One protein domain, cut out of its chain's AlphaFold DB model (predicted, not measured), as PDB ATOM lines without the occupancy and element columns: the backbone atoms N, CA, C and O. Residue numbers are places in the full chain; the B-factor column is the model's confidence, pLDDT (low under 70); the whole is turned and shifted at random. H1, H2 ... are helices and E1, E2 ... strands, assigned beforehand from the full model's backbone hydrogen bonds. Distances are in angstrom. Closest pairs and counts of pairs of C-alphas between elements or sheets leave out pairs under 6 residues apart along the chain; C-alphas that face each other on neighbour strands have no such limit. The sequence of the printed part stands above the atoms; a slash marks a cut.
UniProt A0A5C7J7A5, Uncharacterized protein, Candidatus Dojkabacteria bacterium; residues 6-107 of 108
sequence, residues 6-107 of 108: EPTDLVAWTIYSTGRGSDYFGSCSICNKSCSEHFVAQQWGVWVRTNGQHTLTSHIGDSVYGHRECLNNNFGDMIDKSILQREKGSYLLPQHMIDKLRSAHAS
ATOM      1  N   GLU A   6     247.540 250.877 281.535       92.19
ATOM      2  CA  GLU A   6     246.219 251.277 282.012       92.19
ATOM      3  C   GLU A   6     246.304 251.868 283.429       92.19
ATOM      4  O   GLU A   6     247.201 251.501 284.204       92.19
ATOM      5  N   PRO A   7     245.432 252.834 283.767       92.44
ATOM      6  CA  PRO A   7     245.406 253.408 285.102       92.44
ATOM      7  C   PRO A   7     244.857 252.387 286.103       92.44
ATOM      8  O   PRO A   7     243.937 251.632 285.801       92.44
ATOM      9  N   THR A   8     245.403 252.399 287.315       92.50
ATOM     10  CA  THR A   8     244.835 251.678 288.462       92.50
ATOM     11  C   THR A   8     244.022 252.634 289.339       92.50
ATOM     12  O   THR A   8     244.047 253.850 289.139       92.50
ATOM     13  N   ASP A   9     243.325 252.097 290.335       91.19
ATOM     14  CA  ASP A   9     242.668 252.860 291.402       91.19
ATOM     15  C   ASP A   9     243.650 253.364 292.479       91.19
ATOM     16  O   ASP A   9     243.290 254.177 293.329       91.19
ATOM     17  N   LEU A  10     244.908 252.911 292.439       91.44
ATOM     18  CA  LEU A  10     245.917 253.258 293.428       91.44
ATOM     19  C   LEU A  10     246.538 254.631 293.167       91.44
ATOM     20  O   LEU A  10     246.862 255.026 292.041       91.44
ATOM     21  N   VAL A  11     246.815 255.316 294.272       91.38
ATOM     22  CA  VAL A  11     247.507 256.599 294.300       91.38
ATOM     23  C   VAL A  11     248.730 256.492 295.198       91.38
ATOM     24  O   VAL A  11     248.653 255.960 296.305       91.38
ATOM     25  N   ALA A  12     249.857 257.019 294.731       93.12
ATOM     26  CA  ALA A  12     251.107 257.046 295.473       93.12
ATOM     27  C   ALA A  12     251.513 258.486 295.789       93.12
ATOM     28  O   ALA A  12     251.537 259.342 294.903       93.12
ATOM     29  N   TRP A  13     251.897 258.741 297.037       94.81
ATOM     30  CA  TRP A  13     252.622 259.955 297.384       94.81
ATOM     31  C   TRP A  13     254.119 259.697 297.314       94.81
ATOM     32  O   TRP A  13     254.615 258.711 297.859       94.81
ATOM     33  N   THR A  14     254.843 260.594 296.653       95.81
ATOM     34  CA  THR A  14     256.304 260.582 296.612       95.81
ATOM     35  C   THR A  14     256.876 261.808 297.293       95.81
ATOM     36  O   THR A  14     256.271 262.876 297.217       95.81
ATOM     37  N   ILE A  15     258.074 261.676 297.853       96.62
ATOM     38  CA  ILE A  15     258.845 262.780 298.416       96.62
ATOM     39  C   ILE A  15     260.252 262.821 297.814       96.62
ATOM     40  O   ILE A  15     260.863 261.778 297.589       96.62
ATOM     41  N   TYR A  16     260.789 264.012 297.561       95.75
ATOM     42  CA  TYR A  16     262.214 264.196 297.261       95.75
ATOM     43  C   TYR A  16     262.732 265.535 297.781       95.75
ATOM     44  O   TYR A  16     261.960 266.477 297.948       95.75
ATOM     45  N   SER A  17     264.036 265.603 298.047       96.44
ATOM     46  CA  SER A  17     264.714 266.850 298.407       96.44
ATOM     47  C   SER A  17     264.872 267.756 297.183       96.44
ATOM     48  O   SER A  17     265.195 267.291 296.089       96.44
ATOM     49  N   THR A  18     264.687 269.062 297.372       95.06
ATOM     50  CA  THR A  18     264.998 270.074 296.355       95.06
ATOM     51  C   THR A  18     266.455 270.537 296.385       95.06
ATOM     52  O   THR A  18     266.883 271.248 295.473       95.06
ATOM     53  N   GLY A  19     267.205 270.204 297.439       95.38
ATOM     54  CA  GLY A  19     268.556 270.707 297.690       95.38
ATOM     55  C   GLY A  19     268.640 272.218 297.949       95.38
ATOM     56  O   GLY A  19     269.736 272.776 297.908       95.38
ATOM     57  N   ARG A  20     267.512 272.908 298.178       95.25
ATOM     58  CA  ARG A  20     267.469 274.351 298.487       95.25
ATOM     59  C   ARG A  20     266.579 274.633 299.688       95.25
ATOM     60  O   ARG A  20     265.607 273.920 299.928       95.25
ATOM     61  N   GLY A  21     266.887 275.701 300.411       95.06
ATOM     62  CA  GLY A  21     266.133 276.139 301.575       95.06
ATOM     63  C   GLY A  21     265.066 277.174 301.236       95.06
ATOM     64  O   GLY A  21     264.586 277.294 300.103       95.06
ATOM     65  N   SER A  22     264.663 277.913 302.262       94.62
ATOM     66  CA  SER A  22     263.701 279.013 302.160       94.62
ATOM     67  C   SER A  22     264.196 280.227 301.392       94.62
ATOM     68  O   SER A  22     263.386 281.065 301.009       94.62
ATOM     69  N   ASP A  23     265.495 280.311 301.131       95.19
ATOM     70  CA  ASP A  23     266.092 281.323 300.264       95.19
ATOM     71  C   ASP A  23     265.554 281.253 298.828       95.19
ATOM     72  O   ASP A  23     265.420 282.284 298.174       95.19
ATOM     73  N   TYR A  24     265.207 280.052 298.355       95.19
ATOM     74  CA  TYR A  24     264.678 279.835 297.008       95.19
ATOM     75  C   TYR A  24     263.171 279.554 296.990       95.19
ATOM     76  O   TYR A  24     262.456 280.075 296.137       95.19
ATOM     77  N   PHE A  25     262.678 278.728 297.920       93.75
ATOM     78  CA  PHE A  25     261.289 278.243 297.910       93.75
ATOM     79  C   PHE A  25     260.348 278.980 298.880       93.75
ATOM     80  O   PHE A  25     259.157 278.680 298.910       93.75
ATOM     81  N   GLY A  26     260.841 279.953 299.654       94.81
ATOM     82  CA  GLY A  26     260.046 280.636 300.680       94.81
ATOM     83  C   GLY A  26     259.837 279.780 301.932       94.81
ATOM     84  O   GLY A  26     260.588 278.847 302.192       94.81
ATOM     85  N   SER A  27     258.862 280.111 302.772       97.50
ATOM     86  CA  SER A  27     258.577 279.336 303.989       97.50
ATOM     87  C   SER A  27     257.894 277.997 303.687       97.50
ATOM     88  O   SER A  27     257.211 277.849 302.678       97.50
ATOM     89  N   CYS A  28     258.002 277.044 304.618       97.44
ATOM     90  CA  CYS A  28     257.237 275.797 304.577       97.44
ATOM     91  C   CYS A  28     255.738 276.069 304.388       97.44
ATOM     92  O   CYS A  28     255.141 276.781 305.196       97.44
ATOM     93  N   SER A  29     255.101 275.418 303.408       96.81
ATOM     94  CA  SER A  29     253.673 275.612 303.108       96.81
ATOM     95  C   SER A  29     252.714 275.118 304.202       96.81
ATOM     96  O   SER A  29     251.522 275.385 304.122       96.81
ATOM     97  N   ILE A  30     253.211 274.396 305.215       96.69
ATOM     98  CA  ILE A  30     252.401 273.815 306.297       96.69
ATOM     99  C   ILE A  30     252.571 274.606 307.595       96.69
ATOM    100  O   ILE A  30     251.594 275.065 308.177       96.69
ATOM    101  N   CYS A  31     253.810 274.770 308.073       97.31
ATOM    102  CA  CYS A  31     254.067 275.429 309.358       97.31
ATOM    103  C   CYS A  31     254.438 276.915 309.232       97.31
ATOM    104  O   CYS A  31     254.612 277.583 310.251       97.31
ATOM    105  N   ASN A  32     254.595 277.421 308.004       97.25
ATOM    106  CA  ASN A  32     254.994 278.792 307.678       97.25
ATOM    107  C   ASN A  32     256.348 279.240 308.273       97.25
ATOM    108  O   ASN A  32     256.642 280.433 308.348       97.25
ATOM    109  N   LYS A  33     257.194 278.291 308.695       97.56
ATOM    110  CA  LYS A  33     258.557 278.551 309.189       97.56
ATOM    111  C   LYS A  33     259.598 278.340 308.091       97.56
ATOM    112  O   LYS A  33     259.343 277.653 307.104       97.56
ATOM    113  N   SER A  34     260.787 278.897 308.315       96.88
ATOM    114  CA  SER A  34     261.945 278.704 307.440       96.88
ATOM    115  C   SER A  34     262.406 277.240 307.410       96.88
ATOM    116  O   SER A  34     262.427 276.557 308.438       96.88
ATOM    117  N   CYS A  35     262.802 276.780 306.229       94.69
ATOM    118  CA  CYS A  35     263.409 275.486 305.955       94.69
ATOM    119  C   CYS A  35     264.876 275.689 305.584       94.69
ATOM    120  O   CYS A  35     265.188 276.434 304.652       94.69
ATOM    121  N   SER A  36     265.775 274.960 306.244       94.12
ATOM    122  CA  SER A  36     267.150 274.801 305.756       94.12
ATOM    123  C   SER A  36     267.185 274.045 304.425       94.12
ATOM    124  O   SER A  36     267.999 274.350 303.561       94.12
ATOM    125  N   GLU A  37     266.264 273.099 304.245       96.44
ATOM    126  CA  GLU A  37     266.084 272.309 303.034       96.44
ATOM    127  C   GLU A  37     264.593 272.033 302.817       96.44
ATOM    128  O   GLU A  37     263.883 271.622 303.739       96.44
ATOM    129  N   HIS A  38     264.121 272.269 301.597       97.31
ATOM    130  CA  HIS A  38     262.779 271.910 301.168       97.31
ATOM    131  C   HIS A  38     262.742 270.496 300.612       97.31
ATOM    132  O   HIS A  38     263.609 270.049 299.863       97.31
ATOM    133  N   PHE A  39     261.643 269.833 300.922       97.69
ATOM    134  CA  PHE A  39     261.209 268.611 300.285       97.69
ATOM    135  C   PHE A  39     259.927 268.900 299.515       97.69
ATOM    136  O   PHE A  39     259.191 269.831 299.851       97.69
ATOM    137  N   VAL A  40     259.666 268.101 298.485       96.50
ATOM    138  CA  VAL A  40     258.452 268.192 297.675       96.50
ATOM    139  C   VAL A  40     257.665 266.907 297.822       96.50
ATOM    140  O   VAL A  40     258.162 265.845 297.450       96.50
ATOM    141  N   ALA A  41     256.441 267.012 298.330       96.81
ATOM    142  CA  ALA A  41     255.454 265.945 298.269       96.81
ATOM    143  C   ALA A  41     254.671 266.062 296.959       96.81
ATOM    144  O   ALA A  41     254.194 267.142 296.608       96.81
ATOM    145  N   GLN A  42     254.546 264.956 296.232       95.81
ATOM    146  CA  GLN A  42     253.803 264.898 294.975       95.81
ATOM    147  C   GLN A  42     252.923 263.660 294.948       95.81
ATOM    148  O   GLN A  42     253.390 262.563 295.263       95.81
ATOM    149  N   GLN A  43     251.682 263.830 294.518       94.38
ATOM    150  CA  GLN A  43     250.736 262.741 294.341       94.38
ATOM    151  C   GLN A  43     250.781 262.227 292.895       94.38
ATOM    152  O   GLN A  43     250.955 262.988 291.940       94.38
ATOM    153  N   TRP A  44     250.674 260.911 292.729       93.88
ATOM    154  CA  TRP A  44     250.800 260.223 291.448       93.88
ATOM    155  C   TRP A  44     249.722 259.167 291.274       93.88
ATOM    156  O   TRP A  44     249.456 258.392 292.191       93.88
ATOM    157  N   GLY A  45     249.186 259.076 290.058       92.88
ATOM    158  CA  GLY A  45     248.417 257.906 289.652       92.88
ATOM    159  C   GLY A  45     249.351 256.726 289.401       92.88
ATOM    160  O   GLY A  45     250.392 256.886 288.751       92.88
ATOM    161  N   VAL A  46     248.982 255.550 289.901       94.12
ATOM    162  CA  VAL A  46     249.691 254.303 289.611       94.12
ATOM    163  C   VAL A  46     249.094 253.680 288.351       94.12
ATOM    164  O   VAL A  46     247.878 253.550 288.220       94.12
ATOM    165  N   TRP A  47     249.960 253.289 287.423       94.44
ATOM    166  CA  TRP A  47     249.601 252.627 286.171       94.44
ATOM    167  C   TRP A  47     250.197 251.231 286.152       94.44
ATOM    168  O   TRP A  47     251.275 251.020 286.712       94.44
ATOM    169  N   VAL A  48     249.539 250.295 285.479       94.81
ATOM    170  CA  VAL A  48     250.064 248.951 285.248       94.81
ATOM    171  C   VAL A  48     250.283 248.745 283.755       94.81
ATOM    172  O   VAL A  48     249.455 249.103 282.921       94.81
ATOM    173  N   ARG A  49     251.460 248.237 283.407       92.50
ATOM    174  CA  ARG A  49     251.821 247.866 282.036       92.50
ATOM    175  C   ARG A  49     251.290 246.472 281.713       92.50
ATOM    176  O   ARG A  49     251.116 245.657 282.613       92.50
ATOM    177  N   THR A  50     251.166 246.139 280.430       92.12
ATOM    178  CA  THR A  50     250.743 244.794 279.976       92.12
ATOM    179  C   THR A  50     251.611 243.639 280.491       92.12
ATOM    180  O   THR A  50     251.153 242.504 280.555       92.12
ATOM    181  N   ASN A  51     252.860 243.910 280.885       90.19
ATOM    182  CA  ASN A  51     253.761 242.932 281.502       90.19
ATOM    183  C   ASN A  51     253.649 242.857 283.041       90.19
ATOM    184  O   ASN A  51     254.488 242.225 283.677       90.19
ATOM    185  N   GLY A  52     252.673 243.539 283.646       91.06
ATOM    186  CA  GLY A  52     252.447 243.594 285.093       91.06
ATOM    187  C   GLY A  52     253.316 244.602 285.855       91.06
ATOM    188  O   GLY A  52     253.125 244.783 287.057       91.06
ATOM    189  N   GLN A  53     254.259 245.289 285.198       94.50
ATOM    190  CA  GLN A  53     255.095 246.295 285.859       94.50
ATOM    191  C   GLN A  53     254.275 247.546 286.189       94.50
ATOM    192  O   GLN A  53     253.722 248.188 285.295       94.50
ATOM    193  N   HIS A  54     254.270 247.938 287.464       95.50
ATOM    194  CA  HIS A  54     253.622 249.168 287.904       95.50
ATOM    195  C   HIS A  54     254.544 250.376 287.735       95.50
ATOM    196  O   HIS A  54     255.759 250.281 287.953       95.50
ATOM    197  N   THR A  55     253.973 251.519 287.361       95.19
ATOM    198  CA  THR A  55     254.716 252.760 287.134       95.19
ATOM    199  C   THR A  55     253.979 254.005 287.611       95.19
ATOM    200  O   THR A  55     252.751 254.054 287.590       95.19
ATOM    201  N   LEU A  56     254.739 255.048 287.952       93.88
ATOM    202  CA  LEU A  56     254.244 256.415 288.121       93.88
ATOM    203  C   LEU A  56     254.555 257.200 286.845       93.88
ATOM    204  O   LEU A  56     255.727 257.412 286.517       93.88
ATOM    205  N   THR A  57     253.516 257.589 286.109       83.94
ATOM    206  CA  THR A  57     253.672 258.226 284.787       83.94
ATOM    207  C   THR A  57     253.378 259.719 284.833       83.94
ATOM    208  O   THR A  57     254.163 260.505 284.307       83.94
ATOM    209  N   SER A  58     252.306 260.119 285.521       80.50
ATOM    210  CA  SER A  58     251.902 261.521 285.626       80.50
ATOM    211  C   SER A  58     251.524 261.880 287.054       80.50
ATOM    212  O   SER A  58     250.834 261.122 287.742       80.50
ATOM    213  N   HIS A  59     251.983 263.055 287.474       83.25
ATOM    214  CA  HIS A  59     251.525 263.692 288.697       83.25
ATOM    215  C   HIS A  59     250.034 263.994 288.589       83.25
ATOM    216  O   HIS A  59     249.580 264.495 287.560       83.25
ATOM    217  N   ILE A  60     249.290 263.692 289.645       84.88
ATOM    218  CA  ILE A  60     247.882 264.057 289.768       84.88
ATOM    219  C   ILE A  60     247.788 265.020 290.951       84.88
ATOM    220  O   ILE A  60     248.021 264.630 292.084       84.88
ATOM    221  N   GLY A  61     247.542 266.301 290.681       83.81
ATOM    222  CA  GLY A  61     247.451 267.338 291.712       83.81
ATOM    223  C   GLY A  61     248.730 268.146 291.955       83.81
ATOM    224  O   GLY A  61     249.738 268.009 291.254       83.81
ATOM    225  N   ASP A  62     248.640 269.032 292.946       86.25
ATOM    226  CA  ASP A  62     249.670 270.018 293.253       86.25
ATOM    227  C   ASP A  62     250.846 269.423 294.031       86.25
ATOM    228  O   ASP A  62     250.738 268.438 294.764       86.25
ATOM    229  N   SER A  63     252.005 270.056 293.866       93.06
ATOM    230  CA  SER A  63     253.205 269.741 294.639       93.06
ATOM    231  C   SER A  63     253.254 270.604 295.896       93.06
ATOM    232  O   SER A  63     253.118 271.823 295.808       93.06
ATOM    233  N   VAL A  64     253.490 269.988 297.054       95.75
ATOM    234  CA  VAL A  64     253.561 270.693 298.344       95.75
ATOM    235  C   VAL A  64     255.005 270.749 298.823       95.75
ATOM    236  O   VAL A  64     255.681 269.722 298.880       95.75
ATOM    237  N   TYR A  65     255.470 271.947 299.179       96.56
ATOM    238  CA  TYR A  65     256.857 272.215 299.554       96.56
ATOM    239  C   TYR A  65     256.970 272.457 301.063       96.56
ATOM    240  O   TYR A  65     256.206 273.220 301.655       96.56
ATOM    241  N   GLY A  66     257.943 271.833 301.724       97.38
ATOM    242  CA  GLY A  66     258.177 272.107 303.143       97.38
ATOM    243  C   GLY A  66     259.234 271.236 303.795       97.38
ATOM    244  O   GLY A  66     259.974 270.525 303.118       97.38
ATOM    245  N   HIS A  67     259.287 271.272 305.128       97.94
ATOM    246  CA  HIS A  67     260.093 270.327 305.900       97.94
ATOM    247  C   HIS A  67     259.611 268.897 305.654       97.94
ATOM    248  O   HIS A  67     258.405 268.642 305.635       97.94
ATOM    249  N   ARG A  68     260.550 267.948 305.565       96.00
ATOM    250  CA  ARG A  68     260.240 266.514 305.427       96.00
ATOM    251  C   ARG A  68     259.236 266.034 306.476       96.00
ATOM    252  O   ARG A  68     258.284 265.344 306.137       96.00
ATOM    253  N   GLU A  69     259.431 266.433 307.730       95.94
ATOM    254  CA  GLU A  69     258.553 266.052 308.838       95.94
ATOM    255  C   GLU A  69     257.129 266.599 308.669       95.94
ATOM    256  O   GLU A  69     256.165 265.851 308.806       95.94
ATOM    257  N   CYS A  70     256.980 267.879 308.303       96.69
ATOM    258  CA  CYS A  70     255.663 268.469 308.070       96.69
ATOM    259  C   CYS A  70     254.904 267.721 306.971       96.69
ATOM    260  O   CYS A  70     253.716 267.443 307.135       96.69
ATOM    261  N   LEU A  71     255.586 267.371 305.879       96.50
ATOM    262  CA  LEU A  71     254.978 266.620 304.785       96.50
ATOM    263  C   LEU A  71     254.586 265.203 305.233       96.50
ATOM    264  O   LEU A  71     253.454 264.796 304.995       96.50
ATOM    265  N   ASN A  72     255.464 264.478 305.933       93.94
ATOM    266  CA  ASN A  72     255.159 263.135 306.448       93.94
ATOM    267  C   ASN A  72     253.952 263.141 307.401       93.94
ATOM    268  O   ASN A  72     253.083 262.283 307.299       93.94
ATOM    269  N   ASN A  73     253.848 264.135 308.285       94.94
ATOM    270  CA  ASN A  73     252.734 264.231 309.232       94.94
ATOM    271  C   ASN A  73     251.384 264.521 308.549       94.94
ATOM    272  O   ASN A  73     250.343 264.166 309.096       94.94
ATOM    273  N   ASN A  74     251.385 265.166 307.376       93.94
ATOM    274  CA  ASN A  74     250.157 265.547 306.665       93.94
ATOM    275  C   ASN A  74     249.751 264.544 305.578       93.94
ATOM    276  O   ASN A  74     248.560 264.346 305.347       93.94
ATOM    277  N   PHE A  75     250.720 263.915 304.911       91.06
ATOM    278  CA  PHE A  75     250.478 263.023 303.772       91.06
ATOM    279  C   PHE A  75     250.782 261.549 304.077       91.06
ATOM    280  O   PHE A  75     250.494 260.681 303.254       91.06
ATOM    281  N   GLY A  76     251.306 261.256 305.270       88.12
ATOM    282  CA  GLY A  76     251.680 259.917 305.708       88.12
ATOM    283  C   GLY A  76     253.018 259.451 305.134       88.12
ATOM    284  O   GLY A  76     253.859 260.244 304.710       88.12
ATOM    285  N   ASP A  77     253.207 258.132 305.130       84.44
ATOM    286  CA  ASP A  77     254.393 257.499 304.559       84.44
ATOM    287  C   ASP A  77     254.434 257.692 303.039       84.44
ATOM    288  O   ASP A  77     253.643 257.109 302.295       84.44
ATOM    289  N   MET A  78     255.407 258.473 302.576       93.25
ATOM    290  CA  MET A  78     255.639 258.727 301.158       93.25
ATOM    291  C   MET A  78     256.813 257.909 300.631       93.25
ATOM    292  O   MET A  78     257.772 257.608 301.340       93.25
ATOM    293  N   ILE A  79     256.756 257.586 299.345       94.75
ATOM    294  CA  ILE A  79     257.821 256.885 298.636       94.75
ATOM    295  C   ILE A  79     258.933 257.881 298.317       94.75
ATOM    296  O   ILE A  79     258.690 258.904 297.675       94.75
ATOM    297  N   ASP A  80     260.166 257.595 298.726       94.06
ATOM    298  CA  ASP A  80     261.294 258.426 298.314       94.06
ATOM    299  C   ASP A  80     261.484 258.300 296.794       94.06
ATOM    300  O   ASP A  80     261.745 257.226 296.256       94.06
ATOM    301  N   LYS A  81     261.301 259.398 296.063       93.12
ATOM    302  CA  LYS A  81     261.366 259.387 294.598       93.12
ATOM    303  C   LYS A  81     262.790 259.126 294.106       93.12
ATOM    304  O   LYS A  81     262.961 258.640 292.992       93.12
ATOM    305  N   SER A  82     263.803 259.446 294.917       90.44
ATOM    306  CA  SER A  82     265.215 259.302 294.543       90.44
ATOM    307  C   SER A  82     265.664 257.845 294.434       90.44
ATOM    308  O   SER A  82     266.610 257.558 293.705       90.44
ATOM    309  N   ILE A  83     264.963 256.919 295.099       92.44
ATOM    310  CA  ILE A  83     265.264 255.482 295.037       92.44
ATOM    311  C   ILE A  83     264.544 254.769 293.885       92.44
ATOM    312  O   ILE A  83     264.774 253.582 293.658       92.44
ATOM    313  N   LEU A  84     263.656 255.461 293.164       93.75
ATOM    314  CA  LEU A  84     262.899 254.873 292.065       93.75
ATOM    315  C   LEU A  84     263.709 254.909 290.769       93.75
ATOM    316  O   LEU A  84     264.175 255.959 290.325       93.75
ATOM    317  N   GLN A  85     263.809 253.757 290.108       94.19
ATOM    318  CA  GLN A  85     264.377 253.691 288.769       94.19
ATOM    319  C   GLN A  85     263.452 254.403 287.779       94.19
ATOM    320  O   GLN A  85     262.234 254.218 287.797       94.19
ATOM    321  N   ARG A  86     264.036 255.190 286.873       91.25
ATOM    322  CA  ARG A  86     263.300 255.853 285.796       91.25
ATOM    323  C   ARG A  86     263.509 255.120 284.481       91.25
ATOM    324  O   ARG A  86     264.641 254.875 284.075       91.25
ATOM    325  N   GLU A  87     262.419 254.832 283.781       89.38
ATOM    326  CA  GLU A  87     262.445 254.213 282.461       89.38
ATOM    327  C   GLU A  87     261.478 254.934 281.521       89.38
ATOM    328  O   GLU A  87     260.282 255.029 281.794       89.38
ATOM    329  N   LYS A  88     261.999 255.440 280.393       84.56
ATOM    330  CA  LYS A  88     261.212 256.089 279.325       84.56
ATOM    331  C   LYS A  88     260.240 257.170 279.831       84.56
ATOM    332  O   LYS A  88     259.162 257.352 279.283       84.56
ATOM    333  N   GLY A  89     260.640 257.899 280.872       84.19
ATOM    334  CA  GLY A  89     259.860 258.999 281.442       84.19
ATOM    335  C   GLY A  89     259.028 258.632 282.670       84.19
ATOM    336  O   GLY A  89     258.766 259.538 283.456       84.19
ATOM    337  N   SER A  90     258.735 257.351 282.907       89.75
ATOM    338  CA  SER A  90     257.995 256.878 284.085       89.75
ATOM    339  C   SER A  90     258.933 256.389 285.190       89.75
ATOM    340  O   SER A  90     260.033 255.905 284.914       89.75
ATOM    341  N   TYR A  91     258.488 256.466 286.442       94.62
ATOM    342  CA  TYR A  91     259.161 255.812 287.566       94.62
ATOM    343  C   TYR A  91     258.632 254.392 287.724       94.62
ATOM    344  O   TYR A  91     257.419 254.190 287.742       94.62
ATOM    345  N   LEU A  92     259.522 253.412 287.829       95.12
ATOM    346  CA  LEU A  92     259.154 252.029 288.103       95.12
ATOM    347  C   LEU A  92     258.817 251.888 289.584       95.12
ATOM    348  O   LEU A  92     259.601 252.309 290.435       95.12
ATOM    349  N   LEU A  93     257.666 251.289 289.887       94.50
ATOM    350  CA  LEU A  93     257.262 250.998 291.258       94.50
ATOM    351  C   LEU A  93     257.517 249.515 291.569       94.50
ATOM    352  O   LEU A  93     256.911 248.648 290.935       94.50
ATOM    353  N   PRO A  94     258.414 249.196 292.519       93.38
ATOM    354  CA  PRO A  94     258.626 247.826 292.971       93.38
ATOM    355  C   PRO A  94     257.357 247.207 293.570       93.38
ATOM    356  O   PRO A  94     256.590 247.890 294.249       93.38
ATOM    357  N   GLN A  95     257.184 245.892 293.401       91.75
ATOM    358  CA  GLN A  95     255.982 245.186 293.865       91.75
ATOM    359  C   GLN A  95     255.719 245.368 295.369       91.75
ATOM    360  O   GLN A  95     254.596 245.665 295.753       91.75
ATOM    361  N   HIS A  96     256.755 245.324 296.214       91.62
ATOM    362  CA  HIS A  96     256.592 245.515 297.661       91.62
ATOM    363  C   HIS A  96     256.007 246.894 298.037       91.62
ATOM    364  O   HIS A  96     255.348 247.029 299.067       91.62
ATOM    365  N   MET A  97     256.231 247.930 297.217       93.44
ATOM    366  CA  MET A  97     255.628 249.251 297.431       93.44
ATOM    367  C   MET A  97     254.156 249.256 297.019       93.44
ATOM    368  O   MET A  97     253.340 249.879 297.694       93.44
ATOM    369  N   ILE A  98     253.801 248.530 295.956       93.12
ATOM    370  CA  ILE A  98     252.407 248.322 295.543       93.12
ATOM    371  C   ILE A  98     251.634 247.574 296.624       93.12
ATOM    372  O   ILE A  98     250.528 247.983 296.969       93.12
ATOM    373  N   ASP A  99     252.222 246.528 297.199       92.50
ATOM    374  CA  ASP A  99     251.592 245.754 298.267       92.50
ATOM    375  C   ASP A  99     251.307 246.649 299.483       92.50
ATOM    376  O   ASP A  99     250.190 246.649 300.001       92.50
ATOM    377  N   LYS A 100     252.262 247.515 299.863       90.19
ATOM    378  CA  LYS A 100     252.068 248.515 300.925       90.19
ATOM    379  C   LYS A 100     250.932 249.493 300.601       90.19
ATOM    380  O   LYS A 100     250.105 249.769 301.471       90.19
ATOM    381  N   LEU A 101     250.862 249.999 299.367       90.44
ATOM    382  CA  LEU A 101     249.784 250.896 298.929       90.44
ATOM    383  C   LEU A 101     248.416 250.204 298.984       90.44
ATOM    384  O   LEU A 101     247.453 250.800 299.460       90.44
ATOM    385  N   ARG A 102     248.331 248.937 298.566       90.06
ATOM    386  CA  ARG A 102     247.096 248.141 298.628       90.06
ATOM    387  C   ARG A 102     246.642 247.904 300.064       90.06
ATOM    388  O   ARG A 102     245.463 248.085 300.352       90.06
ATOM    389  N   SER A 103     247.554 247.558 300.972       86.69
ATOM    390  CA  SER A 103     247.228 247.397 302.397       86.69
ATOM    391  C   SER A 103     246.711 248.697 303.019       86.69
ATOM    392  O   SER A 103     245.747 248.672 303.784       86.69
ATOM    393  N   ALA A 104     247.308 249.837 302.662       81.56
ATOM    394  CA  ALA A 104     246.856 251.147 303.126       81.56
ATOM    395  C   ALA A 104     245.493 251.549 302.531       81.56
ATOM    396  O   ALA A 104     244.684 252.159 303.226       81.56
ATOM    397  N   HIS A 105     245.229 251.197 301.269       75.81
ATOM    398  CA  HIS A 105     243.960 251.473 300.593       75.81
ATOM    399  C   HIS A 105     242.807 250.623 301.141       75.81
ATOM    400  O   HIS A 105     241.730 251.146 301.381       75.81
ATOM    401  N   ALA A 106     243.041 249.334 301.406       71.81
ATOM    402  CA  ALA A 106     242.030 248.422 301.949       71.81
ATOM    403  C   ALA A 106     241.644 248.710 303.414       71.81
ATOM    404  O   ALA A 106     240.674 248.148 303.913       71.81
ATOM    405  N   SER A 107     242.420 249.548 304.108       60.75
ATOM    406  CA  SER A 107     242.185 249.923 305.508       60.75
ATOM    407  C   SER A 107     241.336 251.197 305.667       60.75
ATOM    408  O   SER A 107     241.185 251.678 306.790       60.75
TER     409      SER A 107
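This is residues 6 to 107 of the 108 residues of an uncharacterized protein of Candidatus Dojkabacteria bacterium (UniProt A0A5C7J7A5). Two long antiparallel strands, E1 and E2, make a strongly twisted ribbon that is the spine of the domain; E3 and E4 lie along the other side of E2, near its two ends, and E5 adds to E3. Helices H2 and H3 cover one face of this sheet, apart from each other, while short H1 and the long loop of residues 26 to 38 make one end. The 102 printed residues hold three named helices and five named strands, in the order E1 H1 E2 E3 E4 H2 E5 H3. The class is mixed, helices and strands, in one branched antiparallel sheet. The whole is compact, with a radius of gyration of the C-alphas of 14.5 A and spans of 44 by 33 by 21 A.

E1, residues 6 to 17, is an edge strand that bends by 90 degrees at residue 9. It is antiparallel to E2, residues 39 to 49, at 153 degrees, with N 12 and O 44 2.9 A apart and N 42 and O 14 2.9 A apart. H1, residues 22 to 25, only just on the sheet with 5 pairs of C-alphas within 10 A, only grazes it. E2 bends by 53 degrees at residue 43 and pairs in a staggered way: on the side away from E1 it has E3, residues 54 to 59, and E4, residues 64 to 66. E2 and E3 form a hairpin, with N 47 and O 55 2.9 A apart. Between E2 and E4, N 39 and O 66 are 2.8 A apart. H2, residues 68 to 75, lies over E2 at a height over the sheet of 9.1 A, slantwise to the strands at 46 degrees to E2 on the local plane; the closest C-alphas of the two are those of Phe 39 and Arg 68, 5.6 A. E5, residues 90 to 93, is antiparallel to E3, with N 56 and O 91 2.8 A apart. H3, residues 95 to 106, is on the same face as H2 at a height over the sheet of 9.2 A. It lies over E1, and only just not over E2 and E3, with 4 of its 12 C-alphas falling on E1 and 2 on each of the others; it runs across the strands at 73 degrees to E1 on the local plane. The closest C-alphas of E1 and H3 are those of Leu 10 and Leu 101, 7.1 A. In H2 and H3 every O i to N i+4 pair is within hydrogen-bond range; H1 is too short for such a pair.

E1 begins at C-alpha 6 (246.219, 251.277, 282.012) and measures 29.2 A from first to last C-alpha, as does E2, which begins at C-alpha 39 (261.209, 268.611, 300.285). E3 measures 14.7 A and H2 10.5 A; H1, E4 and E5 are shorter. H3 measures 16.4 A and ends at C-alpha 106 (242.030, 248.422, 301.949).

The C-alphas of Lys 33 and Asn 51, the two farthest apart, are 45.4 A apart. The printed part has no cut. The links H1 to E2 and H2 to E5 are long; within the second, residues 79 to 80 pair in parallel with residues 14 to 15 of E1. The mean pLDDT of the printed part is 92.4, and residue 107 is under 70.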